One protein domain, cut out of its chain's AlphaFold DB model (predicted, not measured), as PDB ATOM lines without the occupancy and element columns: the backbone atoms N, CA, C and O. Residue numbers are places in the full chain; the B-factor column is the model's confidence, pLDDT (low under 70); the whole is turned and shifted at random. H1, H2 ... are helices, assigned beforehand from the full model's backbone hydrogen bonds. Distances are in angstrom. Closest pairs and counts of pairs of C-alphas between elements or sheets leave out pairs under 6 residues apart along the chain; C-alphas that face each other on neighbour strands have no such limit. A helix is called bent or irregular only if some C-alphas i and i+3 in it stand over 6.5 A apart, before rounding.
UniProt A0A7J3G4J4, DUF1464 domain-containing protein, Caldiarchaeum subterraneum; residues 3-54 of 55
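AT A GLANCE: This is residues 3 to 54 of the 55 residues of the protein "DUF1464 domain-containing protein" of Caldiarchaeum subterraneum (UniProt A0A7J3G4J4). Two short helices, H1 and H2, meet near their ends as an L at one end of the model, and a third helix, H3, lies alone at the other end. A long stretch with no named element, residues 25 to 44, bridges the space between them, and its residues 37 to 42 stick out. The printed part has 52 residues with three named helices, in the order H1, H2, H3 along the chain, and no named strand. The class is all helix, though only 25 of the 52 printed residues, under half, are in named elements. The whole is only just loose, close to extended, with a radius of gyration of the C-alphas of 14.5 A, and its outline is elongated, spanning 40 by 22 by 18 A.

IN THESE COORDINATES: The printed part begins with H1, residues 3 to 13, the longest helix by residues, with C-alpha 3 at (170.731, 207.740, 160.762) and 15.2 A from its first to its last C-alpha. H2 follows at residues 19 to 24, with C-alpha 19 at (156.024, 206.660, 170.552), and measures 8.7 A from first to last C-alpha. H3, residues 45 to 52, measures 10.8 A and ends with C-alpha 52 at (171.465, 225.905, 154.386). None of the three helices is bent.

HOW THE PARTS SIT: H1 and H2 touch, with 8 pairs of C-alphas within 8 A. Their closest C-alphas are those of Gly 12 and Ser 19, 3.9 A apart. Their lines are about perpendicular, at 88 degrees, and their centres are 11.2 A apart. H3 touches no helix: it is apart from H1 and also from H2, with no C-alpha of either within 8 A of it. In H1, H2 and H3 every O i to N i+4 pair is within hydrogen-bond range.

THE WHOLE: The two C-alphas farthest apart are those of Lys 17 and Gly 42, at 40.4 A, while the first and last printed C-alphas, those of Ala 3 and Ser 54, are 23.8 A apart. The link from H1 to H2 is tight, with 5 residues between them, and the link from H2 to H3 is long, with 20. In that long link residues 37 to 42 stand free: no C-alpha 8 or more residues away along the chain lies within 10 A of theirs. The printed part has no cut. The mean pLDDT of the printed part is 91.0, that of H3 is 86, and no printed residue is under 70.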
ATOM      1  N   ALA A   3     171.900 208.218 161.492       81.12
ATOM      2  CA  ALA A   3     170.731 207.740 160.762       81.12
ATOM      3  C   ALA A   3     169.798 206.896 161.643       81.12
ATOM      4  O   ALA A   3     168.576 207.006 161.544       81.12
ATOM      5  N   MET A   4     170.359 206.105 162.565       89.94
ATOM      6  CA  MET A   4     169.568 205.294 163.491       89.94
ATOM      7  C   MET A   4     168.784 206.167 164.475       89.94
ATOM      8  O   MET A   4     167.601 205.927 164.694       89.94
ATOM      9  N   GLY A   5     169.412 207.212 165.022       89.31
ATOM     10  CA  GLY A   5     168.738 208.155 165.918       89.31
ATOM     11  C   GLY A   5     167.562 208.848 165.229       89.31
ATOM     12  O   GLY A   5     166.451 208.857 165.757       89.31
ATOM     13  N   ALA A   6     167.778 209.342 164.007       91.88
ATOM     14  CA  ALA A   6     166.720 209.948 163.204       91.88
ATOM     15  C   ALA A   6     165.573 208.963 162.913       91.88
ATOM     16  O   ALA A   6     164.406 209.328 163.046       91.88
ATOM     17  N   ALA A   7     165.884 207.705 162.585       94.38
ATOM     18  CA  ALA A   7     164.883 206.676 162.310       94.38
ATOM     19  C   ALA A   7     164.015 206.339 163.536       94.38
ATOM     20  O   ALA A   7     162.804 206.162 163.402       94.38
ATOM     21  N   LEU A   8     164.608 206.284 164.735       94.88
ATOM     22  CA  LEU A   8     163.876 206.059 165.986       94.88
ATOM     23  C   LEU A   8     162.893 207.199 166.265       94.88
ATOM     24  O   LEU A   8     161.713 206.950 166.524       94.88
ATOM     25  N   ILE A   9     163.369 208.445 166.163       94.50
ATOM     26  CA  ILE A   9     162.538 209.631 166.387       94.50
ATOM     27  C   ILE A   9     161.434 209.722 165.332       94.50
ATOM     28  O   ILE A   9     160.280 209.941 165.688       94.50
ATOM     29  N   ALA A  10     161.738 209.481 164.053       95.06
ATOM     30  CA  ALA A  10     160.742 209.473 162.983       95.06
ATOM     31  C   ALA A  10     159.664 208.400 163.203       95.06
ATOM     32  O   ALA A  10     158.472 208.685 163.077       95.06
ATOM     33  N   ASN A  11     160.062 207.185 163.593       97.25
ATOM     34  CA  ASN A  11     159.124 206.114 163.917       97.25
ATOM     35  C   ASN A  11     158.207 206.497 165.090       97.25
ATOM     36  O   ASN A  11     156.994 206.337 164.984       97.25
ATOM     37  N   GLY A  12     158.761 207.044 166.175       97.00
ATOM     38  CA  GLY A  12     157.972 207.486 167.327       97.00
ATOM     39  C   GLY A  12     157.056 208.675 167.016       97.00
ATOM     40  O   GLY A  12     155.899 208.689 167.433       97.00
ATOM     41  N   LEU A  13     157.519 209.641 166.214       96.25
ATOM     42  CA  LEU A  13     156.712 210.781 165.764       96.25
ATOM     43  C   LEU A  13     155.523 210.345 164.899       96.25
ATOM     44  O   LEU A  13     154.482 211.004 164.944       96.25
ATOM     45  N   GLY A  14     155.664 209.245 164.157       96.19
ATOM     46  CA  GLY A  14     154.592 208.615 163.387       96.19
ATOM     47  C   GLY A  14     153.648 207.720 164.202       96.19
ATOM     48  O   GLY A  14     152.761 207.112 163.613       96.19
ATOM     49  N   GLY A  15     153.824 207.609 165.525       95.81
ATOM     50  CA  GLY A  15     153.016 206.725 166.378       95.81
ATOM     51  C   GLY A  15     153.436 205.252 166.336       95.81
ATOM     52  O   GLY A  15     152.656 204.375 166.692       95.81
ATOM     53  N   GLY A  16     154.653 204.967 165.869       96.62
ATOM     54  CA  GLY A  16     155.218 203.624 165.837       96.62
ATOM     55  C   GLY A  16     155.718 203.138 167.201       96.62
ATOM     56  O   GLY A  16     155.447 203.725 168.244       96.62
ATOM     57  N   LYS A  17     156.515 202.064 167.175       97.44
ATOM     58  CA  LYS A  17     157.070 201.372 168.351       97.44
ATOM     59  C   LYS A  17     157.753 202.299 169.369       97.44
ATOM     60  O   LYS A  17     157.794 201.965 170.546       97.44
ATOM     61  N   TYR A  18     158.314 203.423 168.925       97.44
ATOM     62  CA  TYR A  18     159.051 204.356 169.782       97.44
ATOM     63  C   TYR A  18     158.237 205.602 170.184       97.44
ATOM     64  O   TYR A  18     158.822 206.636 170.501       97.44
ATOM     65  N   SER A  19     156.902 205.544 170.161       97.44
ATOM     66  CA  SER A  19     156.024 206.660 170.552       97.44
ATOM     67  C   SER A  19     156.247 207.118 171.998       97.44
ATOM     68  O   SER A  19     156.446 208.309 172.227       97.44
ATOM     69  N   GLU A  20     156.326 206.187 172.953       97.44
ATOM     70  CA  GLU A  20     156.566 206.502 174.372       97.44
ATOM     71  C   GLU A  20     157.900 207.230 174.592       97.44
ATOM     72  O   GLU A  20     158.009 208.092 175.459       97.44
ATOM     73  N   LEU A  21     158.924 206.933 173.782       95.94
ATOM     74  CA  LEU A  21     160.201 207.649 173.835       95.94
ATOM     75  C   LEU A  21     160.020 209.124 173.451       95.94
ATOM     76  O   LEU A  21     160.548 210.009 174.117       95.94
ATOM     77  N   VAL A  22     159.262 209.388 172.385       97.00
ATOM     78  CA  VAL A  22     158.963 210.746 171.904       97.00
ATOM     79  C   VAL A  22     158.119 211.523 172.918       97.00
ATOM     80  O   VAL A  22     158.326 212.728 173.075       97.00
ATOM     81  N   GLU A  23     157.194 210.853 173.608       96.44
ATOM     82  CA  GLU A  23     156.352 211.446 174.652       96.44
ATOM     83  C   GLU A  23     157.140 211.762 175.925       96.44
ATOM     84  O   GLU A  23     157.115 212.904 176.379       96.44
ATOM     85  N   ASN A  24     157.893 210.793 176.453       97.25
ATOM     86  CA  ASN A  24     158.671 210.952 177.685       97.25
ATOM     87  C   ASN A  24     159.799 211.983 177.549       97.25
ATOM     88  O   ASN A  24     160.133 212.664 178.514       97.25
ATOM     89  N   LEU A  25     160.384 212.111 176.353       95.25
ATOM     90  CA  LEU A  25     161.380 213.147 176.049       95.25
ATOM     91  C   LEU A  25     160.752 214.488 175.647       95.25
ATOM     92  O   LEU A  25     161.476 215.430 175.331       95.25
ATOM     93  N   GLU A  26     159.422 214.572 175.603       96.06
ATOM     94  CA  GLU A  26     158.670 215.758 175.199       96.06
ATOM     95  C   GLU A  26     159.108 216.351 173.848       96.06
ATOM     96  O   GLU A  26     159.057 217.564 173.634       96.06
ATOM     97  N   ILE A  27     159.494 215.507 172.884       94.31
ATOM     98  CA  ILE A  27     160.075 215.943 171.598       94.31
ATOM     99  C   ILE A  27     159.140 216.900 170.842       94.31
ATOM    100  O   ILE A  27     159.593 217.840 170.195       94.31
ATOM    101  N   ARG A  28     157.818 216.731 170.962       92.06
ATOM    102  CA  ARG A  28     156.821 217.634 170.346       92.06
ATOM    103  C   ARG A  28     156.798 219.035 170.970       92.06
ATOM    104  O   ARG A  28     156.378 220.003 170.332       92.06
ATOM    105  N   ARG A  29     157.221 219.149 172.230       95.19
ATOM    106  CA  ARG A  29     157.338 220.418 172.953       95.19
ATOM    107  C   ARG A  29     158.724 221.044 172.821       95.19
ATOM    108  O   ARG A  29     158.853 222.212 173.172       95.19
ATOM    109  N   ALA A  30     159.715 220.330 172.286       92.00
ATOM    110  CA  ALA A  30     161.057 220.864 172.082       92.00
ATOM    111  C   ALA A  30     161.028 222.169 171.262       92.00
ATOM    112  O   ALA A  30     160.216 222.347 170.345       92.00
ATOM    113  N   ARG A  31     161.890 223.113 171.642       90.88
ATOM    114  CA  ARG A  31     162.063 224.432 171.020       90.88
ATOM    115  C   ARG A  31     163.556 224.729 170.906       90.88
ATOM    116  O   ARG A  31     164.355 224.109 171.603       90.88
ATOM    117  N   GLY A  32     163.894 225.696 170.060       89.12
ATOM    118  CA  GLY A  32     165.277 226.016 169.723       89.12
ATOM    119  C   GLY A  32     165.756 225.294 168.464       89.12
ATOM    120  O   GLY A  32     164.992 224.583 167.806       89.12
ATOM    121  N   SER A  33     167.014 225.518 168.114       86.25
ATOM    122  CA  SER A  33     167.710 224.889 166.996       86.25
ATOM    123  C   SER A  33     168.737 223.877 167.495       86.25
ATOM    124  O   SER A  33     169.298 224.003 168.583       86.25
ATOM    125  N   VAL A  34     169.069 222.907 166.640       86.06
ATOM    126  CA  VAL A  34     170.188 221.972 166.861       86.06
ATOM    127  C   VAL A  34     171.533 222.688 167.055       86.06
ATOM    128  O   VAL A  34     172.481 222.086 167.547       86.06
ATOM    129  N   LEU A  35     171.613 223.970 166.681       89.69
ATOM    130  CA  LEU A  35     172.821 224.786 166.767       89.69
ATOM    131  C   LEU A  35     172.926 225.626 168.052       89.69
ATOM    132  O   LEU A  35     174.008 226.138 168.333       89.69
ATOM    133  N   ASP A  36     171.867 225.734 168.864       87.25
ATOM    134  CA  ASP A  36     171.811 226.670 170.008       87.25
ATOM    135  C   ASP A  36     172.891 226.407 171.073       87.25
ATOM    136  O   ASP A  36     173.315 227.311 171.798       87.25
ATOM    137  N   TYR A  37     173.357 225.160 171.158       87.25
ATOM    138  CA  TYR A  37     174.353 224.708 172.130       87.25
ATOM    139  C   TYR A  37     175.718 224.387 171.511       87.25
ATOM    140  O   TYR A  37     176.577 223.807 172.177       87.25
ATOM    141  N   VAL A  38     175.967 224.786 170.262       89.81
ATOM    142  CA  VAL A  38     177.287 224.620 169.650       89.81
ATOM    143  C   VAL A  38     178.233 225.696 170.193       89.81
ATOM    144  O   VAL A  38     178.112 226.879 169.888       89.81
ATOM    145  N   ARG A  39     179.182 225.282 171.042       86.31
ATOM    146  CA  ARG A  39     180.201 226.148 171.670       86.31
ATOM    147  C   ARG A  39     181.583 225.878 171.078       86.31
ATOM    148  O   ARG A  39     182.506 225.473 171.779       86.31
ATOM    149  N   LEU A  40     181.703 226.057 169.768       89.06
ATOM    150  CA  LEU A  40     182.965 225.922 169.046       89.06
ATOM    151  C   LEU A  40     183.514 227.314 168.716       89.06
ATOM    152  O   LEU A  40     182.783 228.177 168.232       89.06
ATOM    153  N   SER A  41     184.799 227.546 168.983       88.75
ATOM    154  CA  SER A  41     185.454 228.814 168.643       88.75
ATOM    155  C   SER A  41     185.409 229.049 167.131       88.75
ATOM    156  O   SER A  41     185.801 228.174 166.363       88.75
ATOM    157  N   GLY A  42     184.947 230.230 166.711       86.44
ATOM    158  CA  GLY A  42     184.790 230.574 165.291       86.44
ATOM    159  C   GLY A  42     183.552 229.972 164.615       86.44
ATOM    160  O   GLY A  42     183.446 230.026 163.395       86.44
ATOM    161  N   PHE A  43     182.621 229.387 165.374       88.50
ATOM    162  CA  PHE A  43     181.364 228.877 164.832       88.50
ATOM    163  C   PHE A  43     180.327 229.998 164.704       88.50
ATOM    164  O   PHE A  43     179.806 230.492 165.703       88.50
ATOM    165  N   GLU A  44     180.031 230.386 163.467       88.75
ATOM    166  CA  GLU A  44     179.054 231.428 163.132       88.75
ATOM    167  C   GLU A  44     177.718 230.782 162.735       88.75
ATOM    168  O   GLU A  44     177.511 230.397 161.581       88.75
ATOM    169  N   VAL A  45     176.809 230.638 163.705       86.19
ATOM    170  CA  VAL A  45     175.499 229.980 163.530       86.19
ATOM    171  C   VAL A  45     174.697 230.636 162.404       86.19
ATOM    172  O   VAL A  45     174.121 229.949 161.559       86.19
ATOM    173  N   GLU A  46     174.682 231.964 162.369       86.81
ATOM    174  CA  GLU A  46     173.917 232.770 161.419       86.81
ATOM    175  C   GLU A  46     174.372 232.525 159.980       86.81
ATOM    176  O   GLU A  46     173.540 232.405 159.079       86.81
ATOM    177  N   LYS A  47     175.686 232.392 159.773       88.19
ATOM    178  CA  LYS A  47     176.272 232.113 158.462       88.19
ATOM    179  C   LYS A  47     175.835 230.742 157.945       88.19
ATOM    180  O   LYS A  47     175.350 230.640 156.822       88.19
ATOM    181  N   ILE A  48     175.922 229.714 158.789       87.44
ATOM    182  CA  ILE A  48     175.549 228.334 158.438       87.44
ATOM    183  C   ILE A  48     174.049 228.223 158.138       87.44
ATOM    184  O   ILE A  48     173.652 227.580 157.169       87.44
ATOM    185  N   ILE A  49     173.195 228.865 158.945       85.62
ATOM    186  CA  ILE A  49     171.746 228.886 158.693       85.62
ATOM    187  C   ILE A  49     171.431 229.605 157.374       85.62
ATOM    188  O   ILE A  49     170.516 229.186 156.664       85.62
ATOM    189  N   GLY A  50     172.165 230.675 157.050       86.50
ATOM    190  CA  GLY A  50     172.037 231.380 155.776       86.50
ATOM    191  C   GLY A  50     172.361 230.485 154.581       86.50
ATOM    192  O   GLY A  50     171.573 230.415 153.640       86.50
ATOM    193  N   GLU A  51     173.471 229.752 154.645       87.19
ATOM    194  CA  GLU A  51     173.895 228.822 153.591       87.19
ATOM    195  C   GLU A  51     172.876 227.683 153.390       87.19
ATOM    196  O   GLU A  51     172.429 227.461 152.271       87.19
ATOM    197  N   LEU A  52     172.407 227.037 154.464       82.44
ATOM    198  CA  LEU A  52     171.465 225.905 154.386       82.44
ATOM    199  C   LEU A  52     170.070 226.253 153.845       82.44
ATOM    200  O   LEU A  52     169.356 225.366 153.391       82.44
ATOM    201  N   ARG A  53     169.634 227.511 153.964       79.25
ATOM    202  CA  ARG A  53     168.324 227.976 153.460       79.25
ATOM    203  C   ARG A  53     168.365 228.446 152.009       79.25
ATOM    204  O   ARG A  53     167.324 228.821 151.475       79.25
ATOM    205  N   SER A  54     169.563 228.531 151.441       75.06
ATOM    206  CA  SER A  54     169.791 229.011 150.079       75.06
ATOM    207  C   SER A  54     169.725 227.884 149.036       75.06
ATOM    208  O   SER A  54     169.703 228.193 147.846       75.06
TER     209      SER A  54